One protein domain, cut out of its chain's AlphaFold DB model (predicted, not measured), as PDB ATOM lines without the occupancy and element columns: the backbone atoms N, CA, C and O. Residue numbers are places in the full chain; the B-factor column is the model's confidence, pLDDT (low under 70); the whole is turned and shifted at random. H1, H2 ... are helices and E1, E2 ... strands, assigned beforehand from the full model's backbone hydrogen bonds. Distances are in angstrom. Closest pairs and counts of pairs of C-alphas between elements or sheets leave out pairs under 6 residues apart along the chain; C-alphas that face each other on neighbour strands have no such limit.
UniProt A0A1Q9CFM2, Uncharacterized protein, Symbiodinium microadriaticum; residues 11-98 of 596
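AT A GLANCE: This is residues 11 to 98 of the 596 residues of an uncharacterized protein of Symbiodinium microadriaticum (UniProt A0A1Q9CFM2). A long helix, H1, crosses a strongly twisted sheet of three strands, E3 E4 E5, and packs on its inner strand, E4. The short helix H2 only grazes that sheet, and a small hairpin, E1 and E2, is apart from it. The printed part has 88 residues, with named elements in the order E1 E2 H1 H2 E3 E4 E5, both sheets antiparallel and the class mixed. It is compact, with a radius of gyration of the C-alphas of 13.4 A and spans of 40 by 30 by 28 A.

IN THESE COORDINATES: Find C-alpha 11 at (-9.885, -22.801, 213.392), where E1, residues 11 to 13, begins; E2 is residues 16 to 19. From C-alpha 26 at (-3.894, 0.580, 207.843), H1 runs to residue 45, 29.6 A. H2 is residues 66 to 73, E3 74 to 77, E4 80 to 87, 21.7 A, and E5 90 to 97, 22.4 A, ending at (7.354, -15.557, 215.678).

HOW THE PARTS SIT: E3 E4 E5 is a meander, each strand the antiparallel neighbour of the one before; look for N 77 and O 80, 2.9 A, and N 85 and O 92, 2.8 A. H1 is on this sheet, over E4 and across the strands, at 73 degrees on the local plane; the closest C-alphas, of Cys 33 and Leu 85, are 5.9 A apart. H2 grazes the sheet with residues 70 to 73; the closest C-alphas of H2 and E4, of Tyr 73 and Arg 84, are 4.9 A apart. H1 and H2 are close but not clearly touching, C-alphas 26 and 69 at 7.5 A. In the hairpin E1 and E2, N 11 and O 18 are 2.8 A apart. Every O i to N i+4 pair is within hydrogen-bond range in H2, and 13 of 16 in H1.

THE WHOLE: The farthest C-alphas, of Gly 47 and Pro 64, are 41.1 A apart. The link from H1 to H2 is long, and its residues 57 to 58 pair, parallel, with residues 96 to 97 of E5. The printed part has no cut, and no printed residue is under 70 in pLDDT.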
ATOM      1  N   THR A  11      -9.991 -21.342 213.289       81.75
ATOM      2  CA  THR A  11      -9.885 -22.801 213.392       81.75
ATOM      3  C   THR A  11      -9.686 -23.154 214.859       81.75
ATOM      4  O   THR A  11      -8.882 -22.517 215.534       81.75
ATOM      5  N   SER A  12     -10.404 -24.149 215.368       83.69
ATOM      6  CA  SER A  12     -10.259 -24.620 216.747       83.69
ATOM      7  C   SER A  12     -10.184 -26.142 216.797       83.69
ATOM      8  O   SER A  12     -10.902 -26.836 216.074       83.69
ATOM      9  N   TYR A  13      -9.305 -26.665 217.649       83.31
ATOM     10  CA  TYR A  13      -9.155 -28.095 217.895       83.31
ATOM     11  C   TYR A  13      -8.874 -28.323 219.383       83.31
ATOM     12  O   TYR A  13      -7.779 -28.040 219.855       83.31
ATOM     13  N   ALA A  14      -9.873 -28.817 220.123       86.56
ATOM     14  CA  ALA A  14      -9.864 -28.798 221.589       86.56
ATOM     15  C   ALA A  14      -9.564 -27.380 222.129       86.56
ATOM     16  O   ALA A  14     -10.324 -26.460 221.825       86.56
ATOM     17  N   ASP A  15      -8.489 -27.202 222.900       85.81
ATOM     18  CA  ASP A  15      -8.015 -25.927 223.449       85.81
ATOM     19  C   ASP A  15      -7.103 -25.120 222.497       85.81
ATOM     20  O   ASP A  15      -6.874 -23.931 222.733       85.81
ATOM     21  N   ASP A  16      -6.627 -25.707 221.392       86.12
ATOM     22  CA  ASP A  16      -5.836 -24.999 220.377       86.12
ATOM     23  C   ASP A  16      -6.747 -24.118 219.494       86.12
ATOM     24  O   ASP A  16      -7.449 -24.606 218.601       86.12
ATOM     25  N   PHE A  17      -6.697 -22.795 219.698       87.00
ATOM     26  CA  PHE A  17      -7.355 -21.790 218.850       87.00
ATOM     27  C   PHE A  17      -6.360 -21.116 217.891       87.00
ATOM     28  O   PHE A  17      -5.399 -20.474 218.314       87.00
ATOM     29  N   HIS A  18      -6.642 -21.181 216.591       88.81
ATOM     30  CA  HIS A  18      -5.928 -20.467 215.534       88.81
ATOM     31  C   HIS A  18      -6.852 -19.419 214.894       88.81
ATOM     32  O   HIS A  18      -7.952 -19.733 214.439       88.81
ATOM     33  N   LEU A  19      -6.408 -18.161 214.876       88.50
ATOM     34  CA  LEU A  19      -7.205 -17.001 214.470       88.50
ATOM     35  C   LEU A  19      -6.470 -16.215 213.382       88.50
ATOM     36  O   LEU A  19      -5.281 -15.917 213.520       88.50
ATOM     37  N   LEU A  20      -7.181 -15.879 212.309       88.50
ATOM     38  CA  LEU A  20      -6.653 -15.202 211.130       88.50
ATOM     39  C   LEU A  20      -7.284 -13.814 210.978       88.50
ATOM     40  O   LEU A  20      -8.498 -13.656 211.075       88.50
ATOM     41  N   TRP A  21      -6.459 -12.821 210.649       88.00
ATOM     42  CA  TRP A  21      -6.915 -11.517 210.175       88.00
ATOM     43  C   TRP A  21      -6.183 -11.160 208.888       88.00
ATOM     44  O   TRP A  21      -4.956 -11.042 208.877       88.00
ATOM     45  N   GLU A  22      -6.945 -10.948 207.821       88.88
ATOM     46  CA  GLU A  22      -6.460 -10.305 206.603       88.88
ATOM     47  C   GLU A  22      -6.818  -8.814 206.643       88.88
ATOM     48  O   GLU A  22      -7.839  -8.419 207.209       88.88
ATOM     49  N   PHE A  23      -5.945  -7.972 206.093       88.88
ATOM     50  CA  PHE A  23      -6.124  -6.524 206.077       88.88
ATOM     51  C   PHE A  23      -5.457  -5.922 204.837       88.88
ATOM     52  O   PHE A  23      -4.291  -6.193 204.545       88.88
ATOM     53  N   SER A  24      -6.197  -5.069 204.136       90.00
ATOM     54  CA  SER A  24      -5.730  -4.292 202.986       90.00
ATOM     55  C   SER A  24      -5.373  -2.860 203.390       90.00
ATOM     56  O   SER A  24      -4.479  -2.256 202.797       90.00
ATOM     57  N   THR A  25      -6.027  -2.310 204.421       91.12
ATOM     58  CA  THR A  25      -5.773  -0.944 204.903       91.12
ATOM     59  C   THR A  25      -5.096  -0.884 206.273       91.12
ATOM     60  O   THR A  25      -5.210  -1.765 207.129       91.12
ATOM     61  N   ALA A  26      -4.438   0.250 206.530       91.12
ATOM     62  CA  ALA A  26      -3.894   0.580 207.843       91.12
ATOM     63  C   ALA A  26      -4.975   0.742 208.934       91.12
ATOM     64  O   ALA A  26      -4.640   0.730 210.118       91.12
ATOM     65  N   GLN A  27      -6.252   0.904 208.561       89.62
ATOM     66  CA  GLN A  27      -7.361   0.973 209.512       89.62
ATOM     67  C   GLN A  27      -7.850  -0.430 209.900       89.62
ATOM     68  O   GLN A  27      -8.066  -0.671 211.084       89.62
ATOM     69  N   GLU A  28      -7.947  -1.372 208.955       89.75
ATOM     70  CA  GLU A  28      -8.241  -2.784 209.257       89.75
ATOM     71  C   GLU A  28      -7.195  -3.400 210.188       89.75
ATOM     72  O   GLU A  28      -7.570  -4.019 211.180       89.75
ATOM     73  N   PHE A  29      -5.899  -3.155 209.953       91.06
ATOM     74  CA  PHE A  29      -4.842  -3.614 210.864       91.06
ATOM     75  C   PHE A  29      -5.061  -3.115 212.305       91.06
ATOM     76  O   PHE A  29      -4.951  -3.878 213.264       91.06
ATOM     77  N   LYS A  30      -5.441  -1.839 212.468       90.69
ATOM     78  CA  LYS A  30      -5.754  -1.257 213.783       90.69
ATOM     79  C   LYS A  30      -7.009  -1.876 214.410       90.69
ATOM     80  O   LYS A  30      -7.007  -2.096 215.619       90.69
ATOM     81  N   ARG A  31      -8.043  -2.199 213.618       88.75
ATOM     82  CA  ARG A  31      -9.233  -2.941 214.087       88.75
ATOM     83  C   ARG A  31      -8.853  -4.349 214.555       88.75
ATOM     84  O   ARG A  31      -9.219  -4.717 215.662       88.75
ATOM     85  N   ALA A  32      -8.050  -5.092 213.790       88.56
ATOM     86  CA  ALA A  32      -7.577  -6.428 214.171       88.56
ATOM     87  C   ALA A  32      -6.804  -6.412 215.506       88.56
ATOM     88  O   ALA A  32      -7.113  -7.185 216.415       88.56
ATOM     89  N   CYS A  33      -5.872  -5.467 215.684       89.38
ATOM     90  CA  CYS A  33      -5.153  -5.288 216.952       89.38
ATOM     91  C   CYS A  33      -6.048  -4.842 218.126       89.38
ATOM     92  O   CYS A  33      -5.671  -5.051 219.276       89.38
ATOM     93  N   ALA A  34      -7.212  -4.240 217.862       88.12
ATOM     94  CA  ALA A  34      -8.202  -3.885 218.881       88.12
ATOM     95  C   ALA A  34      -9.229  -5.006 219.149       88.12
ATOM     96  O   ALA A  34      -9.821  -5.036 220.223       88.12
ATOM     97  N   ALA A  35      -9.446  -5.924 218.203       86.62
ATOM     98  CA  ALA A  35     -10.361  -7.057 218.339       86.62
ATOM     99  C   ALA A  35      -9.737  -8.224 219.122       86.62
ATOM    100  O   ALA A  35     -10.407  -8.836 219.952       86.62
ATOM    101  N   LEU A  36      -8.448  -8.508 218.901       86.94
ATOM    102  CA  LEU A  36      -7.747  -9.634 219.529       86.94
ATOM    103  C   LEU A  36      -7.807  -9.617 221.080       86.94
ATOM    104  O   LEU A  36      -8.154 -10.651 221.647       86.94
ATOM    105  N   PRO A  37      -7.591  -8.491 221.794       87.56
ATOM    106  CA  PRO A  37      -7.764  -8.452 223.252       87.56
ATOM    107  C   PRO A  37      -9.214  -8.674 223.709       87.56
ATOM    108  O   PRO A  37      -9.455  -9.435 224.643       87.56
ATOM    109  N   LYS A  38     -10.202  -8.101 222.997       86.88
ATOM    110  CA  LYS A  38     -11.631  -8.336 223.283       86.88
ATOM    111  C   LYS A  38     -11.972  -9.824 223.216       86.88
ATOM    112  O   LYS A  38     -12.738 -10.303 224.043       86.88
ATOM    113  N   LEU A  39     -11.405 -10.549 222.249       86.44
ATOM    114  CA  LEU A  39     -11.597 -11.993 222.116       86.44
ATOM    115  C   LEU A  39     -10.973 -12.758 223.289       86.44
ATOM    116  O   LEU A  39     -11.608 -13.665 223.814       86.44
ATOM    117  N   LEU A  40      -9.776 -12.378 223.739       84.75
ATOM    118  CA  LEU A  40      -9.131 -13.002 224.900       84.75
ATOM    119  C   LEU A  40      -9.947 -12.798 226.188       84.75
ATOM    120  O   LEU A  40     -10.202 -13.764 226.905       84.75
ATOM    121  N   ALA A  41     -10.452 -11.586 226.420       84.75
ATOM    122  CA  ALA A  41     -11.368 -11.306 227.527       84.75
ATOM    123  C   ALA A  41     -12.735 -12.000 227.368       84.75
ATOM    124  O   ALA A  41     -13.348 -12.396 228.356       84.75
ATOM    125  N   CYS A  42     -13.202 -12.211 226.132       86.75
ATOM    126  CA  CYS A  42     -14.397 -13.006 225.851       86.75
ATOM    127  C   CYS A  42     -14.195 -14.474 226.274       86.75
ATOM    128  O   CYS A  42     -15.020 -15.008 227.013       86.75
ATOM    129  N   LEU A  43     -13.066 -15.100 225.914       85.94
ATOM    130  CA  LEU A  43     -12.723 -16.453 226.377       85.94
ATOM    131  C   LEU A  43     -12.674 -16.535 227.916       85.94
ATOM    132  O   LEU A  43     -13.256 -17.450 228.498       85.94
ATOM    133  N   GLN A  44     -12.072 -15.539 228.575       86.31
ATOM    134  CA  GLN A  44     -12.047 -15.441 230.041       86.31
ATOM    135  C   GLN A  44     -13.454 -15.304 230.648       86.31
ATOM    136  O   GLN A  44     -13.736 -15.929 231.668       86.31
ATOM    137  N   SER A  45     -14.370 -14.568 230.007       87.25
ATOM    138  CA  SER A  45     -15.768 -14.447 230.462       87.25
ATOM    139  C   SER A  45     -16.571 -15.756 230.378       87.25
ATOM    140  O   SER A  45     -17.531 -15.928 231.124       87.25
ATOM    141  N   PHE A  46     -16.135 -16.712 229.548       86.69
ATOM    142  CA  PHE A  46     -16.641 -18.091 229.520       86.69
ATOM    143  C   PHE A  46     -15.893 -19.045 230.477       86.69
ATOM    144  O   PHE A  46     -16.079 -20.257 230.405       86.69
ATOM    145  N   GLY A  47     -15.047 -18.522 231.373       87.12
ATOM    146  CA  GLY A  47     -14.319 -19.304 232.377       87.12
ATOM    147  C   GLY A  47     -13.041 -19.986 231.875       87.12
ATOM    148  O   GLY A  47     -12.530 -20.871 232.557       87.12
ATOM    149  N   MET A  48     -12.512 -19.608 230.704       86.44
ATOM    150  CA  MET A  48     -11.265 -20.173 230.167       86.44
ATOM    151  C   MET A  48     -10.038 -19.329 230.537       86.44
ATOM    152  O   MET A  48      -9.957 -18.143 230.213       86.44
ATOM    153  N   GLU A  49      -9.032 -19.956 231.149       86.88
ATOM    154  CA  GLU A  49      -7.741 -19.323 231.431       86.88
ATOM    155  C   GLU A  49      -6.810 -19.406 230.206       86.88
ATOM    156  O   GLU A  49      -6.380 -20.489 229.800       86.88
ATOM    157  N   VAL A  50      -6.481 -18.263 229.594       85.00
ATOM    158  CA  VAL A  50      -5.628 -18.232 228.394       85.00
ATOM    159  C   VAL A  50      -4.146 -18.128 228.763       85.00
ATOM    160  O   VAL A  50      -3.673 -17.101 229.246       85.00
ATOM    161  N   SER A  51      -3.382 -19.176 228.447       87.88
ATOM    162  CA  SER A  51      -1.930 -19.219 228.656       87.88
ATOM    163  C   SER A  51      -1.173 -18.326 227.658       87.88
ATOM    164  O   SER A  51      -0.766 -18.767 226.581       87.88
ATOM    165  N   LEU A  52      -0.930 -17.070 228.050       82.75
ATOM    166  CA  LEU A  52      -0.197 -16.070 227.258       82.75
ATOM    167  C   LEU A  52       1.240 -16.490 226.886       82.75
ATOM    168  O   LEU A  52       1.789 -15.985 225.910       82.75
ATOM    169  N   GLU A  53       1.846 -17.425 227.627       81.56
ATOM    170  CA  GLU A  53       3.154 -18.007 227.291       81.56
ATOM    171  C   GLU A  53       3.101 -18.910 226.050       81.56
ATOM    172  O   GLU A  53       4.048 -18.939 225.256       81.56
ATOM    173  N   LYS A  54       1.989 -19.641 225.872       85.31
ATOM    174  CA  LYS A  54       1.728 -20.481 224.695       85.31
ATOM    175  C   LYS A  54       1.222 -19.652 223.514       85.31
ATOM    176  O   LYS A  54       1.544 -19.973 222.371       85.31
ATOM    177  N   THR A  55       0.446 -18.594 223.770       90.38
ATOM    178  CA  THR A  55      -0.125 -17.730 222.727       90.38
ATOM    179  C   THR A  55       0.971 -17.067 221.887       90.38
ATOM    180  O   THR A  55       1.797 -16.306 222.386       90.38
ATOM    181  N   VAL A  56       0.961 -17.310 220.574       91.94
ATOM    182  CA  VAL A  56       1.943 -16.771 219.622       91.94
ATOM    183  C   VAL A  56       1.247 -15.975 218.526       91.94
ATOM    184  O   VAL A  56       0.266 -16.425 217.945       91.94
ATOM    185  N   ALA A  57       1.809 -14.814 218.188       93.00
ATOM    186  CA  ALA A  57       1.403 -14.045 217.020       93.00
ATOM    187  C   ALA A  57       2.335 -14.330 215.828       93.00
ATOM    188  O   ALA A  57       3.565 -14.301 215.951       93.00
ATOM    189  N   LEU A  58       1.754 -14.540 214.649       93.38
ATOM    190  CA  LEU A  58       2.450 -14.474 213.363       93.38
ATOM    191  C   LEU A  58       1.994 -13.201 212.642       93.38
ATOM    192  O   LEU A  58       0.817 -12.861 212.682       93.38
ATOM    193  N   LEU A  59       2.909 -12.489 211.977       92.81
ATOM    194  CA  LEU A  59       2.569 -11.275 211.227       92.81
ATOM    195  C   LEU A  59       3.404 -11.155 209.951       92.81
ATOM    196  O   LEU A  59       4.626 -10.999 210.012       92.81
ATOM    197  N   ALA A  60       2.725 -11.143 208.805       91.81
ATOM    198  CA  ALA A  60       3.250 -10.636 207.545       91.81
ATOM    199  C   ALA A  60       2.559  -9.307 207.211       91.81
ATOM    200  O   ALA A  60       1.348  -9.177 207.349       91.81
ATOM    201  N   ILE A  61       3.334  -8.310 206.788       92.00
ATOM    202  CA  ILE A  61       2.830  -6.992 206.390       92.00
ATOM    203  C   ILE A  61       3.743  -6.401 205.309       92.00
ATOM    204  O   ILE A  61       4.962  -6.580 205.353       92.00
ATOM    205  N   LYS A  62       3.150  -5.722 204.324       90.56
ATOM    206  CA  LYS A  62       3.825  -5.061 203.194       90.56
ATOM    207  C   LYS A  62       3.145  -3.715 202.898       90.56
ATOM    208  O   LYS A  62       2.106  -3.409 203.475       90.56
ATOM    209  N   GLY A  63       3.729  -2.923 201.998       92.75
ATOM    210  CA  GLY A  63       3.206  -1.614 201.589       92.75
ATOM    211  C   GLY A  63       3.769  -0.432 202.398       92.75
ATOM    212  O   GLY A  63       4.448  -0.639 203.406       92.75
ATOM    213  N   PRO A  64       3.507   0.817 201.970       90.94
ATOM    214  CA  PRO A  64       4.186   2.010 202.490       90.94
ATOM    215  C   PRO A  64       3.910   2.276 203.978       90.94
ATOM    216  O   PRO A  64       4.813   2.656 204.721       90.94
ATOM    217  N   ALA A  65       2.692   2.000 204.456       90.62
ATOM    218  CA  ALA A  65       2.323   2.183 205.861       90.62
ATOM    219  C   ALA A  65       2.979   1.165 206.822       90.62
ATOM    220  O   ALA A  65       2.957   1.370 208.039       90.62
ATOM    221  N   ALA A  66       3.568   0.075 206.309       91.12
ATOM    222  CA  ALA A  66       4.048  -1.040 207.125       91.12
ATOM    223  C   ALA A  66       5.102  -0.616 208.160       91.12
ATOM    224  O   ALA A  66       5.024  -1.028 209.314       91.12
ATOM    225  N   ALA A  67       6.058   0.241 207.787       91.44
ATOM    226  CA  ALA A  67       7.103   0.704 208.703       91.44
ATOM    227  C   ALA A  67       6.533   1.509 209.888       91.44
ATOM    228  O   ALA A  67       6.935   1.292 211.032       91.44
ATOM    229  N   ALA A  68       5.557   2.387 209.633       93.06
ATOM    230  CA  ALA A  68       4.900   3.184 210.668       93.06
ATOM    231  C   ALA A  68       4.058   2.309 211.614       93.06
ATOM    232  O   ALA A  68       4.200   2.401 212.834       93.06
ATOM    233  N   LEU A  69       3.249   1.399 211.059       92.75
ATOM    234  CA  LEU A  69       2.437   0.458 211.840       92.75
ATOM    235  C   LEU A  69       3.306  -0.467 212.700       92.75
ATOM    236  O   LEU A  69       3.031  -0.643 213.885       92.75
ATOM    237  N   LEU A  70       4.398  -1.000 212.147       92.62
ATOM    238  CA  LEU A  70       5.335  -1.842 212.888       92.62
ATOM    239  C   LEU A  70       6.092  -1.081 213.989       92.62
ATOM    240  O   LEU A  70       6.397  -1.687 215.017       92.62
ATOM    241  N   LYS A  71       6.375   0.218 213.810       91.75
ATOM    242  CA  LYS A  71       6.956   1.082 214.855       91.75
ATOM    243  C   LYS A  71       5.961   1.358 215.990       91.75
ATOM    244  O   LYS A  71       6.372   1.428 217.143       91.75
ATOM    245  N   GLN A  72       4.670   1.493 215.682       91.25
ATOM    246  CA  GLN A  72       3.617   1.725 216.678       91.25
ATOM    247  C   GLN A  72       3.267   0.445 217.464       91.25
ATOM    248  O   GLN A  72       3.253   0.456 218.696       91.25
ATOM    249  N   TYR A  73       3.012  -0.658 216.753       93.12
ATOM    250  CA  TYR A  73       2.432  -1.891 217.301       93.12
ATOM    251  C   TYR A  73       3.446  -3.001 217.610       93.12
ATOM    252  O   TYR A  73       3.037  -4.087 218.004       93.12
ATOM    253  N   THR A  74       4.762  -2.792 217.475       93.44
ATOM    254  CA  THR A  74       5.747  -3.797 217.925       93.44
ATOM    255  C   THR A  74       6.868  -3.189 218.758       93.44
ATOM    256  O   THR A  74       7.398  -2.136 218.413       93.44
ATOM    257  N   LYS A  75       7.261  -3.878 219.835       92.94
ATOM    258  CA  LYS A  75       8.459  -3.561 220.635       92.94
ATOM    259  C   LYS A  75       9.374  -4.785 220.741       92.94
ATOM    260  O   LYS A  75       9.029  -5.871 220.270       92.94
ATOM    261  N   ARG A  76      10.556  -4.616 221.337       91.44
ATOM    262  CA  ARG A  76      11.395  -5.734 221.797       91.44
ATOM    263  C   ARG A  76      11.309  -5.831 223.317       91.44
ATOM    264  O   ARG A  76      11.418  -4.814 223.989       91.44
ATOM    265  N   VAL A  77      11.134  -7.045 223.827       88.75
ATOM    266  CA  VAL A  77      11.180  -7.397 225.253       88.75
ATOM    267  C   VAL A  77      12.072  -8.627 225.364       88.75
ATOM    268  O   VAL A  77      11.871  -9.587 224.624       88.75
ATOM    269  N   ASN A  78      13.087  -8.590 226.227       83.94
ATOM    270  CA  ASN A  78      14.025  -9.701 226.457       83.94
ATOM    271  C   ASN A  78      14.596 -10.294 225.145       83.94
ATOM    272  O   ASN A  78      14.611 -11.502 224.926       83.94
ATOM    273  N   GLY A  79      14.988  -9.417 224.208       84.44
ATOM    274  CA  GLY A  79      15.481  -9.768 222.865       84.44
ATOM    275  C   GLY A  79      14.409 -10.223 221.857       84.44
ATOM    276  O   GLY A  79      14.594 -10.065 220.649       84.44
ATOM    277  N   VAL A  80      13.264 -10.722 222.326       86.94
ATOM    278  CA  VAL A  80      12.132 -11.167 221.503       86.94
ATOM    279  C   VAL A  80      11.343  -9.964 220.982       86.94
ATOM    280  O   VAL A  80      11.113  -8.987 221.692       86.94
ATOM    281  N   ARG A  81      10.901 -10.017 219.720       92.81
ATOM    282  CA  ARG A  81       9.933  -9.049 219.187       92.81
ATOM    283  C   ARG A  81       8.534  -9.430 219.670       92.81
ATOM    284  O   ARG A  81       8.144 -10.583 219.517       92.81
ATOM    285  N   VAL A  82       7.775  -8.472 220.187       93.50
ATOM    286  CA  VAL A  82       6.385  -8.674 220.622       93.50
ATOM    287  C   VAL A  82       5.438  -7.745 219.868       93.50
ATOM    288  O   VAL A  82       5.811  -6.621 219.514       93.50
ATOM    289  N   LEU A  83       4.223  -8.226 219.615       93.31
ATOM    290  CA  LEU A  83       3.076  -7.427 219.198       93.31
ATOM    291  C   LEU A  83       2.521  -6.726 220.443       93.31
ATOM    292  O   LEU A  83       2.342  -7.369 221.476       93.31
ATOM    293  N   ARG A  84       2.285  -5.418 220.343       92.88
ATOM    294  CA  ARG A  84       1.664  -4.588 221.379       92.88
ATOM    295  C   ARG A  84       0.175  -4.497 221.083       92.88
ATOM    296  O   ARG A  84      -0.200  -4.116 219.975       92.88
ATOM    297  N   LEU A  85      -0.649  -4.821 222.062       90.25
ATOM    298  CA  LEU A  85      -2.100  -4.720 222.006       90.25
ATOM    299  C   LEU A  85      -2.564  -3.884 223.202       90.25
ATOM    300  O   LEU A  85      -1.878  -3.840 224.221       90.25
ATOM    301  N   PHE A  86      -3.710  -3.219 223.083       84.88
ATOM    302  CA  PHE A  86      -4.202  -2.307 224.117       84.88
ATOM    303  C   PHE A  86      -5.671  -2.581 224.429       84.88
ATOM    304  O   PHE A  86      -6.490  -2.658 223.511       84.88
ATOM    305  N   GLN A  87      -6.003  -2.701 225.714       78.25
ATOM    306  CA  GLN A  87      -7.364  -2.924 226.203       78.25
ATOM    307  C   GLN A  87      -7.564  -2.171 227.518       78.25
ATOM    308  O   GLN A  87      -6.757  -2.304 228.426       78.25
ATOM    309  N   GLY A  88      -8.597  -1.327 227.614       70.19
ATOM    310  CA  GLY A  88      -8.899  -0.546 228.828       70.19
ATOM    311  C   GLY A  88      -7.849   0.498 229.255       70.19
ATOM    312  O   GLY A  88      -8.114   1.275 230.161       70.19
ATOM    313  N   GLY A  89      -6.685   0.543 228.597       73.06
ATOM    314  CA  GLY A  89      -5.505   1.315 229.004       73.06
ATOM    315  C   GLY A  89      -4.280   0.432 229.276       73.06
ATOM    316  O   GLY A  89      -3.153   0.914 229.190       73.06
ATOM    317  N   GLU A  90      -4.478  -0.866 229.515       80.19
ATOM    318  CA  GLU A  90      -3.406  -1.837 229.738       80.19
ATOM    319  C   GLU A  90      -2.747  -2.277 228.420       80.19
ATOM    320  O   GLU A  90      -3.404  -2.365 227.376       80.19
ATOM    321  N   GLU A  91      -1.439  -2.566 228.458       86.12
ATOM    322  CA  GLU A  91      -0.689  -3.094 227.311       86.12
ATOM    323  C   GLU A  91      -0.485  -4.611 227.427       86.12
ATOM    324  O   GLU A  91       0.395  -5.084 228.148       86.12
ATOM    325  N   LEU A  92      -1.226  -5.368 226.622       88.31
ATOM    326  CA  LEU A  92      -1.012  -6.798 226.431       88.31
ATOM    327  C   LEU A  92       0.077  -7.032 225.371       88.31
ATOM    328  O   LEU A  92       0.038  -6.450 224.283       88.31
ATOM    329  N   THR A  93       1.038  -7.918 225.647       90.25
ATOM    330  CA  THR A  93       2.128  -8.236 224.706       90.25
ATOM    331  C   THR A  93       2.152  -9.705 224.309       90.25
ATOM    332  O   THR A  93       2.314 -10.559 225.175       90.25
ATOM    333  N   LEU A  94       2.095  -9.998 223.006       91.44
ATOM    334  CA  LEU A  94       2.208 -11.365 222.475       91.44
ATOM    335  C   LEU A  94       3.528 -11.567 221.708       91.44
ATOM    336  O   LEU A  94       3.910 -10.694 220.920       91.44
ATOM    337  N   PRO A  95       4.240 -12.697 221.869       93.19
ATOM    338  CA  PRO A  95       5.482 -12.965 221.149       93.19
ATOM    339  C   PRO A  95       5.246 -13.114 219.639       93.19
ATOM    340  O   PRO A  95       4.507 -13.992 219.193       93.19
ATOM    341  N   LEU A  96       5.937 -12.294 218.839       93.12
ATOM    342  CA  LEU A  96       5.947 -12.416 217.381       93.12
ATOM    343  C   LEU A  96       6.975 -13.462 216.948       93.12
ATOM    344  O   LEU A  96       8.181 -13.305 217.169       93.12
ATOM    345  N   ARG A  97       6.507 -14.519 216.282       92.25
ATOM    346  CA  ARG A  97       7.354 -15.557 215.678       92.25
ATOM    347  C   ARG A  97       7.295 -15.487 214.146       92.25
ATOM    348  O   ARG A  97       6.477 -14.779 213.565       92.25
ATOM    349  N   ARG A  98       8.218 -16.192 213.482       91.31
ATOM    350  CA  ARG A  98       8.208 -16.396 212.015       91.31
ATOM    351  C   ARG A  98       7.520 -17.699 211.615       91.31
ATOM    352  O   ARG A  98       6.985 -17.789 210.517       91.31
TER     353      ARG A  98